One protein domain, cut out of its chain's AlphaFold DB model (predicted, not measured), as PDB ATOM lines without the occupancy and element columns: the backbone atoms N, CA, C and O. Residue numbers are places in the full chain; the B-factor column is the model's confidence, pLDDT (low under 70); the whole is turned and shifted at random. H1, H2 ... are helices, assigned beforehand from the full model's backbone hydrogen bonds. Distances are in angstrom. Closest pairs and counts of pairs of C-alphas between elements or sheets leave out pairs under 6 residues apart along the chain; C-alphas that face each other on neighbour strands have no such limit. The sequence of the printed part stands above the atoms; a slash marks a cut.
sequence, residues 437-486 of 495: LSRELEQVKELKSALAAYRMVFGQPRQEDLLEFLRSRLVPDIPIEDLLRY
ATOM      1  N   LEU A 437     -27.840  39.787  72.818       82.75
ATOM      2  CA  LEU A 437     -27.994  41.253  72.711       82.75
ATOM      3  C   LEU A 437     -26.830  41.974  72.006       82.75
ATOM      4  O   LEU A 437     -26.671  43.188  72.145       82.75
ATOM      5  N   SER A 438     -26.023  41.235  71.252       83.50
ATOM      6  CA  SER A 438     -24.870  41.758  70.533       83.50
ATOM      7  C   SER A 438     -25.256  42.196  69.104       83.50
ATOM      8  O   SER A 438     -26.263  41.745  68.552       83.50
ATOM      9  N   ARG A 439     -24.498  43.129  68.507       84.50
ATOM     10  CA  ARG A 439     -24.764  43.682  67.154       84.50
ATOM     11  C   ARG A 439     -24.038  42.918  66.042       84.50
ATOM     12  O   ARG A 439     -24.212  43.203  64.862       84.50
ATOM     13  N   GLU A 440     -23.221  41.947  66.418       87.50
ATOM     14  CA  GLU A 440     -22.266  41.241  65.573       87.50
ATOM     15  C   GLU A 440     -22.980  40.489  64.446       87.50
ATOM     16  O   GLU A 440     -22.512  40.503  63.313       87.50
ATOM     17  N   LEU A 441     -24.152  39.898  64.706       83.56
ATOM     18  CA  LEU A 441     -24.920  39.184  63.678       83.56
ATOM     19  C   LEU A 441     -25.408  40.101  62.546       83.56
ATOM     20  O   LEU A 441     -25.407  39.689  61.384       83.56
ATOM     21  N   GLU A 442     -25.830  41.324  62.870       84.81
ATOM     22  CA  GLU A 442     -26.237  42.325  61.875       84.81
ATOM     23  C   GLU A 442     -25.008  42.867  61.138       84.81
ATOM     24  O   GLU A 442     -24.965  42.845  59.907       84.81
ATOM     25  N   GLN A 443     -23.955  43.218  61.882       86.12
ATOM     26  CA  GLN A 443     -22.700  43.723  61.322       86.12
ATOM     27  C   GLN A 443     -22.034  42.736  60.355       86.12
ATOM     28  O   GLN A 443     -21.525  43.154  59.319       86.12
ATOM     29  N   VAL A 444     -22.058  41.425  60.629       86.06
ATOM     30  CA  VAL A 444     -21.510  40.418  59.699       86.06
ATOM     31  C   VAL A 444     -22.233  40.448  58.351       86.06
ATOM     32  O   VAL A 444     -21.584  40.312  57.313       86.06
ATOM     33  N   LYS A 445     -23.561  40.614  58.336       83.06
ATOM     34  CA  LYS A 445     -24.339  40.662  57.086       83.06
ATOM     35  C   LYS A 445     -23.989  41.903  56.266       83.06
ATOM     36  O   LYS A 445     -23.757  41.800  55.059       83.06
ATOM     37  N   GLU A 446     -23.899  43.052  56.931       83.44
ATOM     38  CA  GLU A 446     -23.498  44.315  56.309       83.44
ATOM     39  C   GLU A 446     -22.066  44.239  55.762       83.44
ATOM     40  O   GLU A 446     -21.829  44.576  54.601       83.44
ATOM     41  N   LEU A 447     -21.122  43.712  56.551       85.12
ATOM     42  CA  LEU A 447     -19.722  43.553  56.153       85.12
ATOM     43  C   LEU A 447     -19.558  42.625  54.950       85.12
ATOM     44  O   LEU A 447     -18.809  42.959  54.036       85.12
ATOM     45  N   LYS A 448     -20.274  41.494  54.900       82.50
ATOM     46  CA  LYS A 448     -20.233  40.575  53.748       82.50
ATOM     47  C   LYS A 448     -20.714  41.248  52.463       82.50
ATOM     48  O   LYS A 448     -20.066  41.128  51.426       82.50
ATOM     49  N   SER A 449     -21.815  41.990  52.546       79.44
ATOM     50  CA  SER A 449     -22.374  42.725  51.404       79.44
ATOM     51  C   SER A 449     -21.423  43.834  50.943       79.44
ATOM     52  O   SER A 449     -21.142  43.981  49.753       79.44
ATOM     53  N   ALA A 450     -20.848  44.573  51.895       80.69
ATOM     54  CA  ALA A 450     -19.865  45.613  51.630       80.69
ATOM     55  C   ALA A 450     -18.565  45.059  51.022       80.69
ATOM     56  O   ALA A 450     -17.981  45.707  50.154       80.69
ATOM     57  N   LEU A 451     -18.127  43.873  51.447       81.94
ATOM     58  CA  LEU A 451     -16.953  43.186  50.912       81.94
ATOM     59  C   LEU A 451     -17.173  42.723  49.466       81.94
ATOM     60  O   LEU A 451     -16.292  42.893  48.627       81.94
ATOM     61  N   ALA A 452     -18.356  42.191  49.144       78.12
ATOM     62  CA  ALA A 452     -18.703  41.837  47.767       78.12
ATOM     63  C   ALA A 452     -18.657  43.067  46.844       78.12
ATOM     64  O   ALA A 452     -18.051  43.015  45.774       78.12
ATOM     65  N   ALA A 453     -19.223  44.194  47.291       76.25
ATOM     66  CA  ALA A 453     -19.145  45.457  46.559       76.25
ATOM     67  C   ALA A 453     -17.699  45.946  46.388       76.25
ATOM     68  O   ALA A 453     -17.316  46.357  45.295       76.25
ATOM     69  N   TYR A 454     -16.883  45.845  47.440       76.94
ATOM     70  CA  TYR A 454     -15.466  46.208  47.397       76.94
ATOM     71  C   TYR A 454     -14.697  45.411  46.337       76.94
ATOM     72  O   TYR A 454     -14.018  46.001  45.499       76.94
ATOM     73  N   ARG A 455     -14.891  44.089  46.286       78.19
ATOM     74  CA  ARG A 455     -14.240  43.206  45.303       78.19
ATOM     75  C   ARG A 455     -14.613  43.503  43.851       78.19
ATOM     76  O   ARG A 455     -13.791  43.279  42.972       78.19
ATOM     77  N   MET A 456     -15.820  44.003  43.578       74.62
ATOM     78  CA  MET A 456     -16.225  44.378  42.212       74.62
ATOM     79  C   MET A 456     -15.486  45.613  41.695       74.62
ATOM     80  O   MET A 456     -15.213  45.729  40.503       74.62
ATOM     81  N   VAL A 457     -15.200  46.549  42.597       74.88
ATOM     82  CA  VAL A 457     -14.600  47.845  42.271       74.88
ATOM     83  C   VAL A 457     -13.070  47.793  42.339       74.88
ATOM     84  O   VAL A 457     -12.384  48.715  41.893       74.88
ATOM     85  N   PHE A 458     -12.519  46.699  42.861       73.25
ATOM     86  CA  PHE A 458     -11.087  46.499  42.983       73.25
ATOM     87  C   PHE A 458     -10.386  46.648  41.622       73.25
ATOM     88  O   PHE A 458     -10.789  46.060  40.621       73.25
ATOM     89  N   GLY A 459      -9.345  47.480  41.580       69.00
ATOM     90  CA  GLY A 459      -8.597  47.797  40.359       69.00
ATOM     91  C   GLY A 459      -9.195  48.905  39.476       69.00
ATOM     92  O   GLY A 459      -8.544  49.308  38.517       69.00
ATOM     93  N   GLN A 460     -10.376  49.455  39.793       72.50
ATOM     94  CA  GLN A 460     -10.978  50.560  39.027       72.50
ATOM     95  C   GLN A 460     -10.376  51.933  39.393       72.50
ATOM     96  O   GLN A 460      -9.924  52.125  40.523       72.50
ATOM     97  N   PRO A 461     -10.380  52.932  38.489       63.09
ATOM     98  CA  PRO A 461     -10.107  54.322  38.852       63.09
ATOM     99  C   PRO A 461     -11.269  54.907  39.678       63.09
ATOM    100  O   PRO A 461     -12.430  54.679  39.355       63.09
ATOM    101  N   ARG A 462     -10.964  55.699  40.721       65.56
ATOM    102  CA  ARG A 462     -11.950  56.289  41.664       65.56
ATOM    103  C   ARG A 462     -12.858  55.252  42.340       65.56
ATOM    104  O   ARG A 462     -14.081  55.343  42.311       65.56
ATOM    105  N   GLN A 463     -12.225  54.261  42.965       67.25
ATOM    106  CA  GLN A 463     -12.905  53.142  43.623       67.25
ATOM    107  C   GLN A 463     -13.933  53.595  44.662       67.25
ATOM    108  O   GLN A 463     -15.014  53.023  44.739       67.25
ATOM    109  N   GLU A 464     -13.618  54.638  45.429       65.50
ATOM    110  CA  GLU A 464     -14.495  55.168  46.475       65.50
ATOM    111  C   GLU A 464     -15.829  55.673  45.905       65.50
ATOM    112  O   GLU A 464     -16.877  55.259  46.395       65.50
ATOM    113  N   ASP A 465     -15.803  56.441  44.807       67.25
ATOM    114  CA  ASP A 465     -17.005  56.962  44.136       67.25
ATOM    115  C   ASP A 465     -17.913  55.821  43.632       67.25
ATOM    116  O   ASP A 465     -19.138  55.870  43.770       67.25
ATOM    117  N   LEU A 466     -17.323  54.769  43.045       68.94
ATOM    118  CA  LEU A 466     -18.076  53.625  42.522       68.94
ATOM    119  C   LEU A 466     -18.619  52.738  43.652       68.94
ATOM    120  O   LEU A 466     -19.746  52.250  43.560       68.94
ATOM    121  N   LEU A 467     -17.860  52.565  44.737       68.44
ATOM    122  CA  LEU A 467     -18.313  51.890  45.954       68.44
ATOM    123  C   LEU A 467     -19.468  52.630  46.623       68.44
ATOM    124  O   LEU A 467     -20.432  51.992  47.041       68.44
ATOM    125  N   GLU A 468     -19.390  53.956  46.722       67.44
ATOM    126  CA  GLU A 468     -20.442  54.794  47.292       67.44
ATOM    127  C   GLU A 468     -21.702  54.757  46.418       67.44
ATOM    128  O   GLU A 468     -22.806  54.537  46.924       67.44
ATOM    129  N   PHE A 469     -21.541  54.833  45.091       69.12
ATOM    130  CA  PHE A 469     -22.636  54.643  44.141       69.12
ATOM    131  C   PHE A 469     -23.293  53.265  44.287       69.12
ATOM    132  O   PHE A 469     -24.516  53.185  44.415       69.12
ATOM    133  N   LEU A 470     -22.504  52.187  44.318       70.06
ATOM    134  CA  LEU A 470     -23.017  50.830  44.495       70.06
ATOM    135  C   LEU A 470     -23.719  50.687  45.847       70.06
ATOM    136  O   LEU A 470     -24.864  50.260  45.876       70.06
ATOM    137  N   ARG A 471     -23.128  51.142  46.955       66.44
ATOM    138  CA  ARG A 471     -23.785  51.132  48.277       66.44
ATOM    139  C   ARG A 471     -25.100  51.914  48.299       66.44
ATOM    140  O   ARG A 471     -26.034  51.487  48.964       66.44
ATOM    141  N   SER A 472     -25.196  53.020  47.560       67.00
ATOM    142  CA  SER A 472     -26.426  53.823  47.468       67.00
ATOM    143  C   SER A 472     -27.536  53.174  46.624       67.00
ATOM    144  O   SER A 472     -28.701  53.555  46.737       67.00
ATOM    145  N   ARG A 473     -27.186  52.214  45.752       64.81
ATOM    146  CA  ARG A 473     -28.085  51.569  44.775       64.81
ATOM    147  C   ARG A 473     -28.380  50.101  45.086       64.81
ATOM    148  O   ARG A 473     -29.404  49.590  44.634       64.81
ATOM    149  N   LEU A 474     -27.496  49.431  45.819       62.03
ATOM    150  CA  LEU A 474     -27.651  48.055  46.268       62.03
ATOM    151  C   LEU A 474     -28.678  48.030  47.399       62.03
ATOM    152  O   LEU A 474     -28.378  48.302  48.557       62.03
ATOM    153  N   VAL A 475     -29.920  47.731  47.029       55.16
ATOM    154  CA  VAL A 475     -30.983  47.342  47.964       55.16
ATOM    155  C   VAL A 475     -30.475  46.145  48.789       55.16
ATOM    156  O   VAL A 475     -29.803  45.288  48.213       55.16
ATOM    157  N   PRO A 476     -30.785  46.034  50.095       55.81
ATOM    158  CA  PRO A 476     -30.275  44.958  50.957       55.81
ATOM    159  C   PRO A 476     -30.626  43.513  50.535       55.81
ATOM    160  O   PRO A 476     -30.136  42.583  51.165       55.81
ATOM    161  N   ASP A 477     -31.406  43.311  49.466       56.06
ATOM    162  CA  ASP A 477     -31.910  42.004  49.013       56.06
ATOM    163  C   ASP A 477     -31.376  41.546  47.639       56.06
ATOM    164  O   ASP A 477     -31.940  40.628  47.043       56.06
ATOM    165  N   ILE A 478     -30.317  42.155  47.086       58.91
ATOM    166  CA  ILE A 478     -29.732  41.632  45.837       58.91
ATOM    167  C   ILE A 478     -28.900  40.373  46.143       58.91
ATOM    168  O   ILE A 478     -27.962  40.458  46.942       58.91
ATOM    169  N   PRO A 479     -29.197  39.219  45.511       60.47
ATOM    170  CA  PRO A 479     -28.412  38.002  45.681       60.47
ATOM    171  C   PRO A 479     -26.948  38.237  45.303       60.47
ATOM    172  O   PRO A 479     -26.641  38.859  44.282       60.47
ATOM    173  N   ILE A 480     -26.026  37.721  46.117       58.28
ATOM    174  CA  ILE A 480     -24.581  37.866  45.889       58.28
ATOM    175  C   ILE A 480     -24.191  37.289  44.517       58.28
ATOM    176  O   ILE A 480     -23.302  37.831  43.859       58.28
ATOM    177  N   GLU A 481     -24.880  36.246  44.045       61.56
ATOM    178  CA  GLU A 481     -24.632  35.637  42.736       61.56
ATOM    179  C   GLU A 481     -24.848  36.610  41.568       61.56
ATOM    180  O   GLU A 481     -24.122  36.543  40.575       61.56
ATOM    181  N   ASP A 482     -25.805  37.534  41.677       64.06
ATOM    182  CA  ASP A 482     -26.075  38.523  40.628       64.06
ATOM    183  C   ASP A 482     -25.022  39.637  40.618       64.06
ATOM    184  O   ASP A 482     -24.667  40.144  39.553       64.06
ATOM    185  N   LEU A 483     -24.462  39.973  41.786       61.06
ATOM    186  CA  LEU A 483     -23.366  40.937  41.906       61.06
ATOM    187  C   LEU A 483     -22.067  40.401  41.306       61.06
ATOM    188  O   LEU A 483     -21.372  41.112  40.581       61.06
ATOM    189  N   LEU A 484     -21.759  39.126  41.549       60.50
ATOM    190  CA  LEU A 484     -20.534  38.493  41.057       60.50
ATOM    191  C   LEU A 484     -20.420  38.490  39.523       60.50
ATOM    192  O   LEU A 484     -19.303  38.448  39.012       60.50
ATOM    193  N   ARG A 485     -21.534  38.618  38.787       63.22
ATOM    194  CA  ARG A 485     -21.548  38.721  37.313       63.22
ATOM    195  C   ARG A 485     -20.907  39.997  36.769       63.22
ATOM    196  O   ARG A 485     -20.506  40.019  35.612       63.22
ATOM    197  N   TYR A 486     -20.833  41.052  37.578       63.78
ATOM    198  CA  TYR A 486     -20.266  42.347  37.188       63.78
ATOM    199  C   TYR A 486     -18.826  42.539  37.669       63.78
ATOM    200  O   TYR A 486     -18.245  43.608  37.479       63.78
TER     201      TYR A 486
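Overview. This is residues 437 to 486 of the 495 residues of the protein "Helicase C-terminal domain-containing protein" of Chloroflexi bacterium (UniProt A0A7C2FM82). What does the model look like on first sight? One long helix, H1, makes the longest axis; its later residues are packed by H2, which folds back across it at a steep angle, and by the short H3 on a different side. The first residues, 437 to 444, stick out alone at one end. What is it made of? The printed part has 50 residues with three named helices, H1, H2 and H3 in chain order, and no named strand; its class is all helix. How compact is it? It is only just loose, close to compact, with a radius of gyration of the C-alphas of 11.8 A; its outline is elongated, spanning 40 by 21 by 17 A.

Arrangement. What does the first helix meet next along the printed part? H1, residues 440 to 457, touches H2, residues 463 to 473, with its residues 450 to 457 alone. The closest C-alphas of the two are those of Val 457 and Gln 463, 5.7 A apart. They run opposite ways at a steep tilt of 56 degrees. Where is the last helix? H3, residues 480 to 484, touches H1 with residues 449 to 456 of H1 alone; the closest C-alphas, those of Ala 452 and Ile 480, are 7.3 A apart. H2 and H3 are apart. Do the backbone N and O atoms bear out the helices? In H2 and H3 every O i to N i+4 pair is within hydrogen-bond range, and in H1 13 of 14 are.

Along the chain. Where does H1 begin? Its C-alpha 440 is at (-22.266, 41.241, 65.573), and it is 25.4 A from first to last C-alpha. Where does H2 follow? It runs from C-alpha 463 at (-12.905, 53.142, 43.623) to C-alpha 473, a length of 15.3 A. Where does H3 end? Its C-alpha 484 is at (-20.534, 38.493, 41.057), 6.3 A from C-alpha 480.

Size, cuts and confidence. How large is it? The two C-alphas farthest apart are those of Leu 437 and Pro 461, 40.5 A apart. Without the residues that stand free, 437 to 444, of which 440 to 444 belong to H1, the body of 42 residues spans 27 by 19 by 16 A. How are the helices linked? The printed part has no cut; the link from H1 to H2 is tight, with 5 residues, and the link from H2 to H3 is short, with 6. Where is confidence low? The mean pLDDT of the printed part is 71.6, and it is under 70 at residue 459, residues 461 to 469 and residues 471 to 486.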